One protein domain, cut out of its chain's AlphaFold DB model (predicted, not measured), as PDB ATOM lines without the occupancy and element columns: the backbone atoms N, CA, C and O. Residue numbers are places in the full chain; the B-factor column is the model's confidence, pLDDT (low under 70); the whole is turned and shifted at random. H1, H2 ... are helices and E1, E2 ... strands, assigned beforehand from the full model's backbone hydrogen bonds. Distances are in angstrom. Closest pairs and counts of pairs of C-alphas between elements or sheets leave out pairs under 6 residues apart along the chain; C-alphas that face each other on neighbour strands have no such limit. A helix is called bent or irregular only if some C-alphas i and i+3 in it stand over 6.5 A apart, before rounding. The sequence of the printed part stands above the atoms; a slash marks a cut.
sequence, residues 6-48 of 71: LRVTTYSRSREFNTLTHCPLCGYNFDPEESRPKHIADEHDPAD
ATOM      1  N   LEU A   6     -53.638 -22.677  42.714       83.69
ATOM      2  CA  LEU A   6     -54.049 -22.651  44.118       83.69
ATOM      3  C   LEU A   6     -55.549 -22.889  44.274       83.69
ATOM      4  O   LEU A   6     -56.365 -22.364  43.519       83.69
ATOM      5  N   ARG A   7     -55.907 -23.626  45.324       82.94
ATOM      6  CA  ARG A   7     -57.261 -23.679  45.866       82.94
ATOM      7  C   ARG A   7     -57.297 -22.874  47.157       82.94
ATOM      8  O   ARG A   7     -56.616 -23.224  48.118       82.94
ATOM      9  N   VAL A   8     -58.120 -21.833  47.180       84.25
ATOM     10  CA  VAL A   8     -58.361 -21.013  48.372       84.25
ATOM     11  C   VAL A   8     -59.593 -21.547  49.094       84.25
ATOM     12  O   VAL A   8     -60.646 -21.727  48.485       84.25
ATOM     13  N   THR A   9     -59.462 -21.827  50.387       83.19
ATOM     14  CA  THR A   9     -60.582 -22.219  51.252       83.19
ATOM     15  C   THR A   9     -60.736 -21.184  52.357       83.19
ATOM     16  O   THR A   9     -59.838 -21.020  53.182       83.19
ATOM     17  N   THR A  10     -61.869 -20.485  52.380       83.31
ATOM     18  CA  THR A  10     -62.165 -19.451  53.379       83.31
ATOM     19  C   THR A  10     -63.027 -20.031  54.498       83.31
ATOM     20  O   THR A  10     -64.092 -20.594  54.249       83.31
ATOM     21  N   TYR A  11     -62.582 -19.878  55.743       78.94
ATOM     22  CA  TYR A  11     -63.316 -20.291  56.940       78.94
ATOM     23  C   TYR A  11     -64.014 -19.104  57.609       78.94
ATOM     24  O   TYR A  11     -63.575 -17.958  57.508       78.94
ATOM     25  N   SER A  12     -65.051 -19.396  58.398       76.44
ATOM     26  CA  SER A  12     -65.968 -18.435  59.037       76.44
ATOM     27  C   SER A  12     -65.322 -17.411  59.987       76.44
ATOM     28  O   SER A  12     -65.998 -16.493  60.436       76.44
ATOM     29  N   ARG A  13     -64.028 -17.543  60.304       77.31
ATOM     30  CA  ARG A  13     -63.241 -16.577  61.097       77.31
ATOM     31  C   ARG A  13     -62.221 -15.802  60.252       77.31
ATOM     32  O   ARG A  13     -61.145 -15.482  60.751       77.31
ATOM     33  N   SER A  14     -62.513 -15.582  58.971       66.38
ATOM     34  CA  SER A  14     -61.604 -14.922  58.016       66.38
ATOM     35  C   SER A  14     -60.238 -15.610  57.898       66.38
ATOM     36  O   SER A  14     -59.226 -14.966  57.636       66.38
ATOM     37  N   ARG A  15     -60.189 -16.929  58.122       75.69
ATOM     38  CA  ARG A  15     -58.984 -17.730  57.892       75.69
ATOM     39  C   ARG A  15     -59.020 -18.229  56.460       75.69
ATOM     40  O   ARG A  15     -59.910 -19.000  56.113       75.69
ATOM     41  N   GLU A  16     -58.062 -17.795  55.660       82.88
ATOM     42  CA  GLU A  16     -57.855 -18.304  54.310       82.88
ATOM     43  C   GLU A  16     -56.780 -19.380  54.345       82.88
ATOM     44  O   GLU A  16     -55.699 -19.189  54.905       82.88
ATOM     45  N   PHE A  17     -57.099 -20.533  53.769       80.62
ATOM     46  CA  PHE A  17     -56.155 -21.619  53.593       80.62
ATOM     47  C   PHE A  17     -55.887 -21.800  52.105       80.62
ATOM     48  O   PHE A  17     -56.797 -22.114  51.336       80.62
ATOM     49  N   ASN A  18     -54.639 -21.565  51.708       83.44
ATOM     50  CA  ASN A  18     -54.185 -21.680  50.330       83.44
ATOM     51  C   ASN A  18     -53.498 -23.030  50.147       83.44
ATOM     52  O   ASN A  18     -52.439 -23.273  50.722       83.44
ATOM     53  N   THR A  19     -54.095 -23.895  49.336       82.44
ATOM     54  CA  THR A  19     -53.549 -25.220  49.039       82.44
ATOM     55  C   THR A  19     -53.067 -25.270  47.598       82.44
ATOM     56  O   THR A  19     -53.834 -24.996  46.675       82.44
ATOM     57  N   LEU A  20     -51.810 -25.669  47.393       83.50
ATOM     58  CA  LEU A  20     -51.291 -25.982  46.061       83.50
ATOM     59  C   LEU A  20     -51.997 -27.223  45.509       83.50
ATOM     60  O   LEU A  20     -52.011 -28.282  46.142       83.50
ATOM     61  N   THR A  21     -52.599 -27.065  44.333       86.31
ATOM     62  CA  THR A  21     -53.261 -28.156  43.600       86.31
ATOM     63  C   THR A  21     -52.339 -28.765  42.560       86.31
ATOM     64  O   THR A  21     -52.420 -29.958  42.322       86.31
ATOM     65  N   HIS A  22     -51.437 -27.965  41.989       89.62
ATOM     66  CA  HIS A  22     -50.462 -28.433  41.015       89.62
ATOM     67  C   HIS A  22     -49.055 -27.990  41.407       89.62
ATOM     68  O   HIS A  22     -48.880 -26.932  42.025       89.62
ATOM     69  N   CYS A  23     -48.061 -28.794  41.040       86.56
ATOM     70  CA  CYS A  23     -46.659 -28.460  41.184       86.56
ATOM     71  C   CYS A  23     -46.325 -27.293  40.244       86.56
ATOM     72  O   CYS A  23     -46.546 -27.407  39.037       86.56
ATOM     73  N   PRO A  24     -45.781 -26.179  40.754       83.88
ATOM     74  CA  PRO A  24     -45.494 -25.015  39.924       83.88
ATOM     75  C   PRO A  24     -44.298 -25.203  38.981       83.88
ATOM     76  O   PRO A  24     -44.117 -24.391  38.072       83.88
ATOM     77  N   LEU A  25     -43.502 -26.255  39.201       83.06
ATOM     78  CA  LEU A  25     -42.281 -26.552  38.455       83.06
ATOM     79  C   LEU A  25     -42.556 -27.473  37.253       83.06
ATOM     80  O   LEU A  25     -42.159 -27.149  36.138       83.06
ATOM     81  N   CYS A  26     -43.317 -28.560  37.442       86.19
ATOM     82  CA  CYS A  26     -43.633 -29.528  36.374       86.19
ATOM     83  C   CYS A  26     -45.119 -29.637  36.000       86.19
ATOM     84  O   CYS A  26     -45.457 -30.340  35.051       86.19
ATOM     85  N   GLY A  27     -46.026 -28.981  36.729       84.69
ATOM     86  CA  GLY A  27     -47.469 -29.066  36.480       84.69
ATOM     87  C   GLY A  27     -48.146 -30.343  36.992       84.69
ATOM     88  O   GLY A  27     -49.323 -30.545  36.706       84.69
ATOM     89  N   TYR A  28     -47.445 -31.190  37.755       86.94
ATOM     90  CA  TYR A  28     -48.016 -32.392  38.373       86.94
ATOM     91  C   TYR A  28     -49.224 -32.054  39.258       86.94
ATOM     92  O   TYR A  28     -49.155 -31.115  40.046       86.94
ATOM     93  N   ASN A  29     -50.325 -32.799  39.141       88.31
ATOM     94  CA  ASN A  29     -51.524 -32.583  39.953       88.31
ATOM     95  C   ASN A  29     -51.419 -33.355  41.274       88.31
ATOM     96  O   ASN A  29     -51.346 -34.579  41.268       88.31
ATOM     97  N   PHE A  30     -51.448 -32.635  42.393       85.44
ATOM     98  CA  PHE A  30     -51.310 -33.212  43.725       85.44
ATOM     99  C   PHE A  30     -52.594 -33.899  44.184       85.44
ATOM    100  O   PHE A  30     -53.666 -33.281  44.202       85.44
ATOM    101  N   ASP A  31     -52.462 -35.119  44.699       86.62
ATOM    102  CA  ASP A  31     -53.537 -35.742  45.459       86.62
ATOM    103  C   ASP A  31     -53.767 -35.020  46.805       86.62
ATOM    104  O   ASP A  31     -52.851 -34.414  47.379       86.62
ATOM    105  N   PRO A  32     -54.996 -35.047  47.356       80.06
ATOM    106  CA  PRO A  32     -55.311 -34.366  48.613       80.06
ATOM    107  C   PRO A  32     -54.417 -34.803  49.780       80.06
ATOM    108  O   PRO A  32     -53.998 -33.954  50.571       80.06
ATOM    109  N   GLU A  33     -54.115 -36.102  49.844       83.56
ATOM    110  CA  GLU A  33     -53.358 -36.763  50.914       83.56
ATOM    111  C   GLU A  33     -51.847 -36.843  50.631       83.56
ATOM    112  O   GLU A  33     -51.077 -37.264  51.494       83.56
ATOM    113  N   GLU A  34     -51.399 -36.419  49.446       84.81
ATOM    114  CA  GLU A  34     -49.986 -36.467  49.081       84.81
ATOM    115  C   GLU A  34     -49.180 -35.363  49.782       84.81
ATOM    116  O   GLU A  34     -49.609 -34.208  49.945       84.81
ATOM    117  N   SER A  35     -47.956 -35.715  50.182       84.12
ATOM    118  CA  SER A  35     -46.999 -34.764  50.731       84.12
ATOM    119  C   SER A  35     -46.371 -33.928  49.613       84.12
ATOM    120  O   SER A  35     -45.336 -34.274  49.050       84.12
ATOM    121  N   ARG A  36     -46.981 -32.770  49.349       85.94
ATOM    122  CA  ARG A  36     -46.484 -31.754  48.401       85.94
ATOM    123  C   ARG A  36     -45.020 -31.354  48.651       85.94
ATOM    124  O   ARG A  36     -44.269 -31.286  47.683       85.94
ATOM    125  N   PRO A  37     -44.572 -31.119  49.907       83.62
ATOM    126  CA  PRO A  37     -43.170 -30.790  50.164       83.62
ATOM    127  C   PRO A  37     -42.226 -31.926  49.774       83.62
ATOM    128  O   PRO A  37     -41.118 -31.661  49.331       83.62
ATOM    129  N   LYS A  38     -42.672 -33.180  49.925       88.25
ATOM    130  CA  LYS A  38     -41.873 -34.352  49.577       88.25
ATOM    131  C   LYS A  38     -41.709 -34.481  48.062       88.25
ATOM    132  O   LYS A  38     -40.584 -34.623  47.614       88.25
ATOM    133  N   HIS A  39     -42.786 -34.333  47.287       88.81
ATOM    134  CA  HIS A  39     -42.686 -34.284  45.822       88.81
ATOM    135  C   HIS A  39     -41.708 -33.194  45.361       88.81
ATOM    136  O   HIS A  39     -40.844 -33.452  44.535       88.81
ATOM    137  N   ILE A  40     -41.808 -31.982  45.923       86.94
ATOM    138  CA  ILE A  40     -40.911 -30.877  45.555       86.94
ATOM    139  C   ILE A  40     -39.450 -31.197  45.907       86.94
ATOM    140  O   ILE A  40     -38.569 -30.853  45.137       86.94
ATOM    141  N   ALA A  41     -39.187 -31.836  47.048       86.50
ATOM    142  CA  ALA A  41     -37.823 -32.126  47.491       86.50
ATOM    143  C   ALA A  41     -37.184 -33.342  46.798       86.50
ATOM    144  O   ALA A  41     -35.966 -33.369  46.651       86.50
ATOM    145  N   ASP A  42     -37.983 -34.345  46.425       89.06
ATOM    146  CA  ASP A  42     -37.485 -35.598  45.845       89.06
ATOM    147  C   ASP A  42     -37.416 -35.549  44.307       89.06
ATOM    148  O   ASP A  42     -36.594 -36.249  43.718       89.06
ATOM    149  N   GLU A  43     -38.279 -34.761  43.650       87.06
ATOM    150  CA  GLU A  43     -38.436 -34.765  42.181       87.06
ATOM    151  C   GLU A  43     -37.955 -33.475  41.499       87.06
ATOM    152  O   GLU A  43     -37.967 -33.410  40.271       87.06
ATOM    153  N   HIS A  44     -37.564 -32.449  42.264       86.94
ATOM    154  CA  HIS A  44     -37.076 -31.183  41.710       86.94
ATOM    155  C   HIS A  44     -35.758 -30.774  42.339       86.94
ATOM    156  O   HIS A  44     -35.586 -30.799  43.560       86.94
ATOM    157  N   ASP A  45     -34.864 -30.292  41.490       83.88
ATOM    158  CA  ASP A  45     -33.629 -29.653  41.895       83.88
ATOM    159  C   ASP A  45     -33.797 -28.123  41.898       83.88
ATOM    160  O   ASP A  45     -34.694 -27.569  41.252       83.88
ATOM    161  N   PRO A  46     -32.911 -27.374  42.579       80.50
ATOM    162  CA  PRO A  46     -32.927 -25.909  42.536       80.50
ATOM    163  C   PRO A  46     -32.921 -25.350  41.102       80.50
ATOM    164  O   PRO A  46     -33.549 -24.323  40.834       80.50
ATOM    165  N   ALA A  47     -32.278 -26.062  40.169       79.69
ATOM    166  CA  ALA A  47     -32.202 -25.698  38.757       79.69
ATOM    167  C   ALA A  47     -33.576 -25.656  38.064       79.69
ATOM    168  O   ALA A  47     -33.790 -24.791  37.212       79.69
ATOM    169  N   ASP A  48     -34.532 -26.504  38.459       78.62
ATOM    170  CA  ASP A  48     -35.902 -26.497  37.918       78.62
ATOM    171  C   ASP A  48     -36.657 -25.213  38.283       78.62
ATOM    172  O   ASP A  48     -37.529 -24.743  37.546       78.62
TER     173      ASP A  48
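This is residues 6 to 48 of the 71 residues of a protein of Halobacterium sp. DL1 (UniProt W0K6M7). A narrow two-stranded hairpin, E1 and E2, makes one end of an elongated, loose shape, and one short helix, H1, lies toward the other end. Between them the unnamed stretch of residues 21 to 35 makes a wide loop in the middle, running out from the end of E2 and folding back before H1 begins. The printed part has 43 residues with two named strands and one named helix, in the order E1, E2, H1; the sheet has the order E1 - E2 and is antiparallel. The class is mixed, helices and strands, though under half of the residues are in named elements. The whole is loose, with a radius of gyration of the C-alphas of 12.6 A and spans of 39 by 20 by 14 A.

The strand E1 is residues 6 to 11, beginning at C-alpha 6 at (-54.049, -22.651, 44.118), and it is 16.0 A from first to last C-alpha. The strand E2 is residues 15 to 20, 16.3 A long, and ends at C-alpha 20 at (-51.291, -25.982, 46.061). The helix H1 is residues 36 to 43, 10.6 A from first to last C-alpha, and ends at C-alpha 43 at (-38.436, -34.765, 42.181).

E1 and E2 form a hairpin of antiparallel neighbour strands, with 159 degrees between their N-to-C directions. C-alphas 6 and 20 face each other at 4.7 A near one end of the pair, and C-alphas 11 and 15 face each other at 5.1 A near the other. N 7 and O 19 are within hydrogen-bond range at 2.8 A, and N 17 and O 9 likewise at 2.8 A. The closest C-alphas of E2 and H1 are those of Leu 20 and Arg 36, 7.9 A apart, while their centres are 18.8 A apart. E1 and H1 are apart, with no C-alpha of the one within 8 A of the other. In H1 every O i to N i+4 pair is within hydrogen-bond range, and the helix is not bent.

The two C-alphas farthest apart are those of Ser 12 and Ala 47, at 40.1 A, and the first and last printed C-alphas, of Leu 6 and Asp 48, are 19.6 A apart. The printed part has no cut. The link from E1 to E2, of 3 residues, is tight, and the link from E2 to H1, of 15 residues, is long. The mean pLDDT of the printed part is 83.5, and one residue, Ser 14, is under 70.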